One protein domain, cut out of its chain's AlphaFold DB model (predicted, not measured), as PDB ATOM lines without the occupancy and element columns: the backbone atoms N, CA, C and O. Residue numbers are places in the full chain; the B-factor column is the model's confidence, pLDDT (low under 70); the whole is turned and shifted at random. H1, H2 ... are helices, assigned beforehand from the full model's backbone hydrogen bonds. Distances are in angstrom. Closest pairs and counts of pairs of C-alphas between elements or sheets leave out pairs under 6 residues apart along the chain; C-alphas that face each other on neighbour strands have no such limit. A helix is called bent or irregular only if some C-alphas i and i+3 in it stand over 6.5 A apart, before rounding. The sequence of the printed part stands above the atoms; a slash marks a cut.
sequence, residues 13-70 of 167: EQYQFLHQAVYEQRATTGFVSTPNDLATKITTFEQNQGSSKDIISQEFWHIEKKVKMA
ATOM      1  N   GLU A  13     204.027 235.322 188.577       92.69
ATOM      2  CA  GLU A  13     205.031 234.263 188.708       92.69
ATOM      3  C   GLU A  13     204.732 233.098 187.759       92.69
ATOM      4  O   GLU A  13     205.627 232.613 187.075       92.69
ATOM      5  N   GLN A  14     203.465 232.685 187.645       93.00
ATOM      6  CA  GLN A  14     203.054 231.650 186.691       93.00
ATOM      7  C   GLN A  14     203.303 232.082 185.241       93.00
ATOM      8  O   GLN A  14     203.736 231.281 184.413       93.00
ATOM      9  N   TYR A  15     203.036 233.352 184.923       93.81
ATOM     10  CA  TYR A  15     203.296 233.897 183.594       93.81
ATOM     11  C   TYR A  15     204.802 233.970 183.295       93.81
ATOM     12  O   TYR A  15     205.231 233.564 182.216       93.81
ATOM     13  N   GLN A  16     205.611 234.422 184.257       92.38
ATOM     14  CA  GLN A  16     207.075 234.447 184.160       92.38
ATOM     15  C   GLN A  16     207.656 233.039 183.984       92.38
ATOM     16  O   GLN A  16     208.479 232.828 183.094       92.38
ATOM     17  N   PHE A  17     207.178 232.070 184.770       92.00
ATOM     18  CA  PHE A  17     207.591 230.673 184.667       92.00
ATOM     19  C   PHE A  17     207.307 230.095 183.276       92.00
ATOM     20  O   PHE A  17     208.160 229.414 182.717       92.00
ATOM     21  N   LEU A  18     206.153 230.405 182.674       93.44
ATOM     22  CA  LEU A  18     205.834 229.936 181.322       93.44
ATOM     23  C   LEU A  18     206.837 230.455 180.280       93.44
ATOM     24  O   LEU A  18     207.314 229.684 179.448       93.44
ATOM     25  N   HIS A  19     207.178 231.747 180.332       91.69
ATOM     26  CA  HIS A  19     208.196 232.325 179.446       91.69
ATOM     27  C   HIS A  19     209.566 231.687 179.670       91.69
ATOM     28  O   HIS A  19     210.256 231.372 178.701       91.69
ATOM     29  N   GLN A  20     209.934 231.440 180.929       88.06
ATOM     30  CA  GLN A  20     211.179 230.763 181.277       88.06
ATOM     31  C   GLN A  20     211.221 229.328 180.739       88.06
ATOM     32  O   GLN A  20     212.213 228.955 180.122       88.06
ATOM     33  N   ALA A  21     210.145 228.555 180.899       90.25
ATOM     34  CA  ALA A  21     210.059 227.179 180.418       90.25
ATOM     35  C   ALA A  21     210.170 227.094 178.886       90.25
ATOM     36  O   ALA A  21     210.900 226.257 178.357       90.25
ATOM     37  N   VAL A  22     209.502 227.998 178.156       91.62
ATOM     38  CA  VAL A  22     209.594 228.055 176.686       91.62
ATOM     39  C   VAL A  22     210.989 228.491 176.230       91.62
ATOM     40  O   VAL A  22     211.526 227.936 175.268       91.62
ATOM     41  N   TYR A  23     211.590 229.474 176.909       87.62
ATOM     42  CA  TYR A  23     212.960 229.907 176.636       87.62
ATOM     43  C   TYR A  23     213.958 228.767 176.860       87.62
ATOM     44  O   TYR A  23     214.796 228.500 175.999       87.62
ATOM     45  N   GLU A  24     213.831 228.065 177.986       84.88
ATOM     46  CA  GLU A  24     214.660 226.920 178.344       84.88
ATOM     47  C   GLU A  24     214.544 225.800 177.314       84.88
ATOM     48  O   GLU A  24     215.569 225.347 176.811       84.88
ATOM     49  N   GLN A  25     213.322 225.422 176.929       87.19
ATOM     50  CA  GLN A  25     213.104 224.401 175.910       87.19
ATOM     51  C   GLN A  25     213.827 224.755 174.607       87.19
ATOM     52  O   GLN A  25     214.534 223.913 174.059       87.19
ATOM     53  N   ARG A  26     213.695 225.996 174.118       85.19
ATOM     54  CA  ARG A  26     214.382 226.433 172.890       85.19
ATOM     55  C   ARG A  26     215.901 226.409 173.024       85.19
ATOM     56  O   ARG A  26     216.573 226.056 172.064       85.19
ATOM     57  N   ALA A  27     216.424 226.778 174.189       80.06
ATOM     58  CA  ALA A  27     217.860 226.819 174.439       80.06
ATOM     59  C   ALA A  27     218.497 225.424 174.583       80.06
ATOM     60  O   ALA A  27     219.683 225.288 174.317       80.06
ATOM     61  N   THR A  28     217.739 224.400 174.997       78.31
ATOM     62  CA  THR A  28     218.266 223.040 175.247       78.31
ATOM     63  C   THR A  28     217.700 221.966 174.319       78.31
ATOM     64  O   THR A  28     217.814 220.769 174.594       78.31
ATOM     65  N   THR A  29     217.027 222.362 173.237       78.88
ATOM     66  CA  THR A  29     216.473 221.402 172.273       78.88
ATOM     67  C   THR A  29     217.613 220.603 171.631       78.88
ATOM     68  O   THR A  29     218.550 221.184 171.098       78.88
ATOM     69  N   GLY A  30     217.513 219.270 171.649       74.12
ATOM     70  CA  GLY A  30     218.461 218.370 170.971       74.12
ATOM     71  C   GLY A  30     219.563 217.766 171.851       74.12
ATOM     72  O   GLY A  30     220.271 216.873 171.382       74.12
ATOM     73  N   PHE A  31     219.666 218.170 173.124       76.81
ATOM     74  CA  PHE A  31     220.696 217.648 174.043       76.81
ATOM     75  C   PHE A  31     220.410 216.195 174.456       76.81
ATOM     76  O   PHE A  31     221.317 215.393 174.671       76.81
ATOM     77  N   VAL A  32     219.131 215.808 174.512       80.88
ATOM     78  CA  VAL A  32     218.739 214.429 174.827       80.88
ATOM     79  C   VAL A  32     219.075 213.518 173.647       80.88
ATOM     80  O   VAL A  32     218.775 213.819 172.490       80.88
ATOM     81  N   SER A  33     219.720 212.399 173.951       82.75
ATOM     82  CA  SER A  33     220.163 211.405 172.974       82.75
ATOM     83  C   SER A  33     219.527 210.068 173.304       82.75
ATOM     84  O   SER A  33     219.476 209.687 174.473       82.75
ATOM     85  N   THR A  34     219.055 209.348 172.289       87.94
ATOM     86  CA  THR A  34     218.693 207.942 172.478       87.94
ATOM     87  C   THR A  34     219.964 207.086 172.469       87.94
ATOM     88  O   THR A  34     220.976 207.513 171.906       87.94
ATOM     89  N   PRO A  35     219.948 205.874 173.050       89.12
ATOM     90  CA  PRO A  35     221.102 204.974 172.999       89.12
ATOM     91  C   PRO A  35     221.605 204.700 171.573       89.12
ATOM     92  O   PRO A  35     222.807 204.570 171.367       89.12
ATOM     93  N   ASN A  36     220.705 204.680 170.586       89.50
ATOM     94  CA  ASN A  36     221.046 204.435 169.182       89.50
ATOM     95  C   ASN A  36     221.779 205.619 168.534       89.50
ATOM     96  O   ASN A  36     222.620 205.421 167.662       89.50
ATOM     97  N   ASP A  37     221.490 206.842 168.980       86.88
ATOM     98  CA  ASP A  37     222.088 208.061 168.425       86.88
ATOM     99  C   ASP A  37     223.400 208.442 169.122       86.88
ATOM    100  O   ASP A  37     224.144 209.293 168.630       86.88
ATOM    101  N   LEU A  38     223.682 207.838 170.283       87.12
ATOM    102  CA  LEU A  38     224.797 208.222 171.145       87.12
ATOM    103  C   LEU A  38     226.148 208.062 170.442       87.12
ATOM    104  O   LEU A  38     226.954 208.989 170.470       87.12
ATOM    105  N   ALA A  39     226.380 206.924 169.781       88.06
ATOM    106  CA  ALA A  39     227.638 206.657 169.082       88.06
ATOM    107  C   ALA A  39     227.904 207.705 167.988       88.06
ATOM    108  O   ALA A  39     228.971 208.312 167.946       88.06
ATOM    109  N   THR A  40     226.892 207.993 167.167       86.69
ATOM    110  CA  THR A  40     226.973 208.999 166.102       86.69
ATOM    111  C   THR A  40     227.232 210.397 166.659       86.69
ATOM    112  O   THR A  40     228.034 211.149 166.100       86.69
ATOM    113  N   LYS A  41     226.590 210.756 167.781       84.38
ATOM    114  CA  LYS A  41     226.821 212.043 168.451       84.38
ATOM    115  C   LYS A  41     228.246 212.159 168.988       84.38
ATOM    116  O   LYS A  41     228.876 213.179 168.737       84.38
ATOM    117  N   ILE A  42     228.778 211.120 169.634       86.81
ATOM    118  CA  ILE A  42     230.162 211.108 170.136       86.81
ATOM    119  C   ILE A  42     231.158 211.300 168.988       86.81
ATOM    120  O   ILE A  42     231.994 212.197 169.057       86.81
ATOM    121  N   THR A  43     231.024 210.547 167.894       86.62
ATOM    122  CA  THR A  43     231.902 210.713 166.723       86.62
ATOM    123  C   THR A  43     231.793 212.115 166.119       86.62
ATOM    124  O   THR A  43     232.795 212.711 165.731       86.62
ATOM    125  N   THR A  44     230.585 212.683 166.077       83.88
ATOM    126  CA  THR A  44     230.376 214.068 165.624       83.88
ATOM    127  C   THR A  44     231.075 215.068 166.547       83.88
ATOM    128  O   THR A  44     231.609 216.066 166.067       83.88
ATOM    129  N   PHE A  45     231.098 214.823 167.859       82.81
ATOM    130  CA  PHE A  45     231.818 215.671 168.807       82.81
ATOM    131  C   PHE A  45     233.322 215.627 168.565       82.81
ATOM    132  O   PHE A  45     233.930 216.681 168.408       82.81
ATOM    133  N   GLU A  46     233.908 214.434 168.458       84.06
ATOM    134  CA  GLU A  46     235.344 214.257 168.205       84.06
ATOM    135  C   GLU A  46     235.792 214.965 166.920       84.06
ATOM    136  O   GLU A  46     236.818 215.641 166.904       84.06
ATOM    137  N   GLN A  47     234.984 214.892 165.857       82.56
ATOM    138  CA  GLN A  47     235.285 215.533 164.574       82.56
ATOM    139  C   GLN A  47     235.201 217.066 164.603       82.56
ATOM    140  O   GLN A  47     235.824 217.725 163.772       82.56
ATOM    141  N   ASN A  48     234.424 217.644 165.524       78.50
ATOM    142  CA  ASN A  48     234.194 219.088 165.607       78.50
ATOM    143  C   ASN A  48     234.956 219.769 166.758       78.50
ATOM    144  O   ASN A  48     234.800 220.984 166.935       78.50
ATOM    145  N   GLN A  49     235.779 219.031 167.516       76.81
ATOM    146  CA  GLN A  49     236.587 219.579 168.613       76.81
ATOM    147  C   GLN A  49     237.467 220.745 168.141       76.81
ATOM    148  O   GLN A  49     238.138 220.673 167.112       76.81
ATOM    149  N   GLY A  50     237.451 221.850 168.893       70.25
ATOM    150  CA  GLY A  50     238.239 223.053 168.593       70.25
ATOM    151  C   GLY A  50     237.725 223.899 167.420       70.25
ATOM    152  O   GLY A  50     238.290 224.954 167.131       70.25
ATOM    153  N   SER A  51     236.644 223.484 166.753       77.44
ATOM    154  CA  SER A  51     235.974 224.299 165.739       77.44
ATOM    155  C   SER A  51     234.987 225.285 166.376       77.44
ATOM    156  O   SER A  51     234.487 225.081 167.481       77.44
ATOM    157  N   SER A  52     234.595 226.325 165.635       67.69
ATOM    158  CA  SER A  52     233.501 227.226 166.045       67.69
ATOM    159  C   SER A  52     232.148 226.505 166.221       67.69
ATOM    160  O   SER A  52     231.213 227.090 166.772       67.69
ATOM    161  N   LYS A  53     232.030 225.261 165.737       68.69
ATOM    162  CA  LYS A  53     230.848 224.398 165.840       68.69
ATOM    163  C   LYS A  53     230.991 223.328 166.926       68.69
ATOM    164  O   LYS A  53     230.240 222.359 166.891       68.69
ATOM    165  N   ASP A  54     231.931 223.469 167.860       81.44
ATOM    166  CA  ASP A  54     232.020 222.550 168.992       81.44
ATOM    167  C   ASP A  54     230.732 222.608 169.829       81.44
ATOM    168  O   ASP A  54     230.452 223.578 170.540       81.44
ATOM    169  N   ILE A  55     229.930 221.553 169.695       79.94
ATOM    170  CA  ILE A  55     228.611 221.435 170.309       79.94
ATOM    171  C   ILE A  55     228.754 221.342 171.829       79.94
ATOM    172  O   ILE A  55     227.990 221.988 172.537       79.94
ATOM    173  N   ILE A  56     229.765 220.631 172.344       83.25
ATOM    174  CA  ILE A  56     229.947 220.443 173.793       83.25
ATOM    175  C   ILE A  56     230.234 221.782 174.468       83.25
ATOM    176  O   ILE A  56     229.603 222.118 175.470       83.25
ATOM    177  N   SER A  57     231.134 222.584 173.895       85.19
ATOM    178  CA  SER A  57     231.429 223.925 174.410       85.19
ATOM    179  C   SER A  57     230.184 224.822 174.418       85.19
ATOM    180  O   SER A  57     229.959 225.572 175.370       85.19
ATOM    181  N   GLN A  58     229.336 224.728 173.388       82.62
ATOM    182  CA  GLN A  58     228.072 225.466 173.339       82.62
ATOM    183  C   GLN A  58     227.080 224.976 174.402       82.62
ATOM    184  O   GLN A  58     226.462 225.803 175.077       82.62
ATOM    185  N   GLU A  59     226.920 223.663 174.581       84.94
ATOM    186  CA  GLU A  59     226.050 223.083 175.612       84.94
ATOM    187  C   GLU A  59     226.513 223.485 177.020       84.94
ATOM    188  O   GLU A  59     225.707 223.949 177.833       84.94
ATOM    189  N   PHE A  60     227.819 223.410 177.285       86.94
ATOM    190  CA  PHE A  60     228.409 223.811 178.560       86.94
ATOM    191  C   PHE A  60     228.202 225.303 178.846       86.94
ATOM    192  O   PHE A  60     227.772 225.676 179.939       86.94
ATOM    193  N   TRP A  61     228.392 226.167 177.845       87.25
ATOM    194  CA  TRP A  61     228.121 227.602 177.976       87.25
ATOM    195  C   TRP A  61     226.659 227.900 178.352       87.25
ATOM    196  O   TRP A  61     226.384 228.794 179.159       87.25
ATOM    197  N   HIS A  62     225.697 227.136 177.820       83.75
ATOM    198  CA  HIS A  62     224.289 227.282 178.205       83.75
ATOM    199  C   HIS A  62     224.051 226.905 179.672       83.75
ATOM    200  O   HIS A  62     223.265 227.581 180.345       83.75
ATOM    201  N   ILE A  63     224.732 225.872 180.181       86.31
ATOM    202  CA  ILE A  63     224.688 225.504 181.603       86.31
ATOM    203  C   ILE A  63     225.231 226.656 182.452       86.31
ATOM    204  O   ILE A  63     224.541 227.112 183.365       86.31
ATOM    205  N   GLU A  64     226.401 227.204 182.114       88.56
ATOM    206  CA  GLU A  64     226.972 228.344 182.842       88.56
ATOM    207  C   GLU A  64     226.029 229.549 182.870       88.56
ATOM    208  O   GLU A  64     225.849 230.194 183.906       88.56
ATOM    209  N   LYS A  65     225.398 229.861 181.733       86.19
ATOM    210  CA  LYS A  65     224.437 230.961 181.642       86.19
ATOM    211  C   LYS A  65     223.240 230.729 182.560       86.19
ATOM    212  O   LYS A  65     222.830 231.659 183.254       86.19
ATOM    213  N   LYS A  66     222.695 229.508 182.598       83.88
ATOM    214  CA  LYS A  66     221.594 229.158 183.510       83.88
ATOM    215  C   LYS A  66     221.998 229.329 184.969       83.88
ATOM    216  O   LYS A  66     221.241 229.932 185.723       83.88
ATOM    217  N   VAL A  67     223.190 228.870 185.346       85.75
ATOM    218  CA  VAL A  67     223.717 229.038 186.709       85.75
ATOM    219  C   VAL A  67     223.834 230.524 187.062       85.75
ATOM    220  O   VAL A  67     223.368 230.931 188.119       85.75
ATOM    221  N   LYS A  68     224.349 231.371 186.159       83.94
ATOM    222  CA  LYS A  68     224.452 232.830 186.383       83.94
ATOM    223  C   LYS A  68     223.095 233.530 186.519       83.94
ATOM    224  O   LYS A  68     223.006 234.570 187.164       83.94
ATOM    225  N   MET A  69     222.052 233.000 185.881       81.38
ATOM    226  CA  MET A  69     220.690 233.540 185.963       81.38
ATOM    227  C   MET A  69     219.916 233.022 187.180       81.38
ATOM    228  O   MET A  69     218.929 233.642 187.586       81.38
ATOM    229  N   ALA A  70     220.330 231.888 187.745       85.56
ATOM    230  CA  ALA A  70     219.727 231.337 188.943       85.56
ATOM    231  C   ALA A  70     220.037 232.224 190.154       85.56
ATOM    232  O   ALA A  70     221.115 232.800 190.295       85.56
TER     233      ALA A  70
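AT A GLANCE: This is residues 13 to 70 of the 167 residues of the protein "Tyrosine-protein phosphatase domain-containing protein" of Bugula neritina (UniProt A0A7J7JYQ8). Three helices make a loose, open bracket: H1 and H3 are two arms that run opposite ways with a gap between them, and H2 stands crosswise to H3 at one end, joined to H1 by a strung-out link. Residues 13 to 23 of H1 stick out free. The 58 printed residues hold three named helices, in the order H1, H2, H3, and no named strand; the class is all helix. The whole is loose, with a radius of gyration of the C-alphas of 14.2 A, and elongated, spanning 42 by 25 by 14 A.

HOW THE PARTS SIT: H1, residues 13 to 27, is close to but not clearly touching H3, residues 55 to 69. Their closest C-alphas, those of Ala 27 and His 62, are 7.5 A apart. They run opposite ways at a shallow tilt of 17 degrees. H3 only just touches H2, residues 35 to 48, with 3 pairs of C-alphas within 8 A; H3 touches H2 with residues 55 to 56 alone, and H2 touches H3 with residues 45 to 48 alone. The closest C-alphas there, those of Phe 45 and Ile 55, are 6.8 A apart, and the two helices are about perpendicular, at 83 degrees. H1 and H2 are apart. Every O i to N i+4 pair is within hydrogen-bond range in H1 and H3, and 8 of 10 are in H2.

IN THESE COORDINATES: H1 begins at C-alpha 13 (205.031, 234.263, 188.708) and is 20.6 A long. H3 is 21.3 A long and ends at C-alpha 69 (220.690, 233.540, 185.963). H2, 20.6 A long, begins at C-alpha 35 (221.102, 204.974, 172.999) and is only just irregular: C-alphas 36 and 39 are 7.0 A apart.

THE WHOLE: The two C-alphas farthest apart, those of Glu 13 and Gln 47, are 43.0 A from each other. The printed part has no cut, and both links are short but not tight. Mean pLDDT of the printed part is 84.5; residues 52 to 53 are under 70.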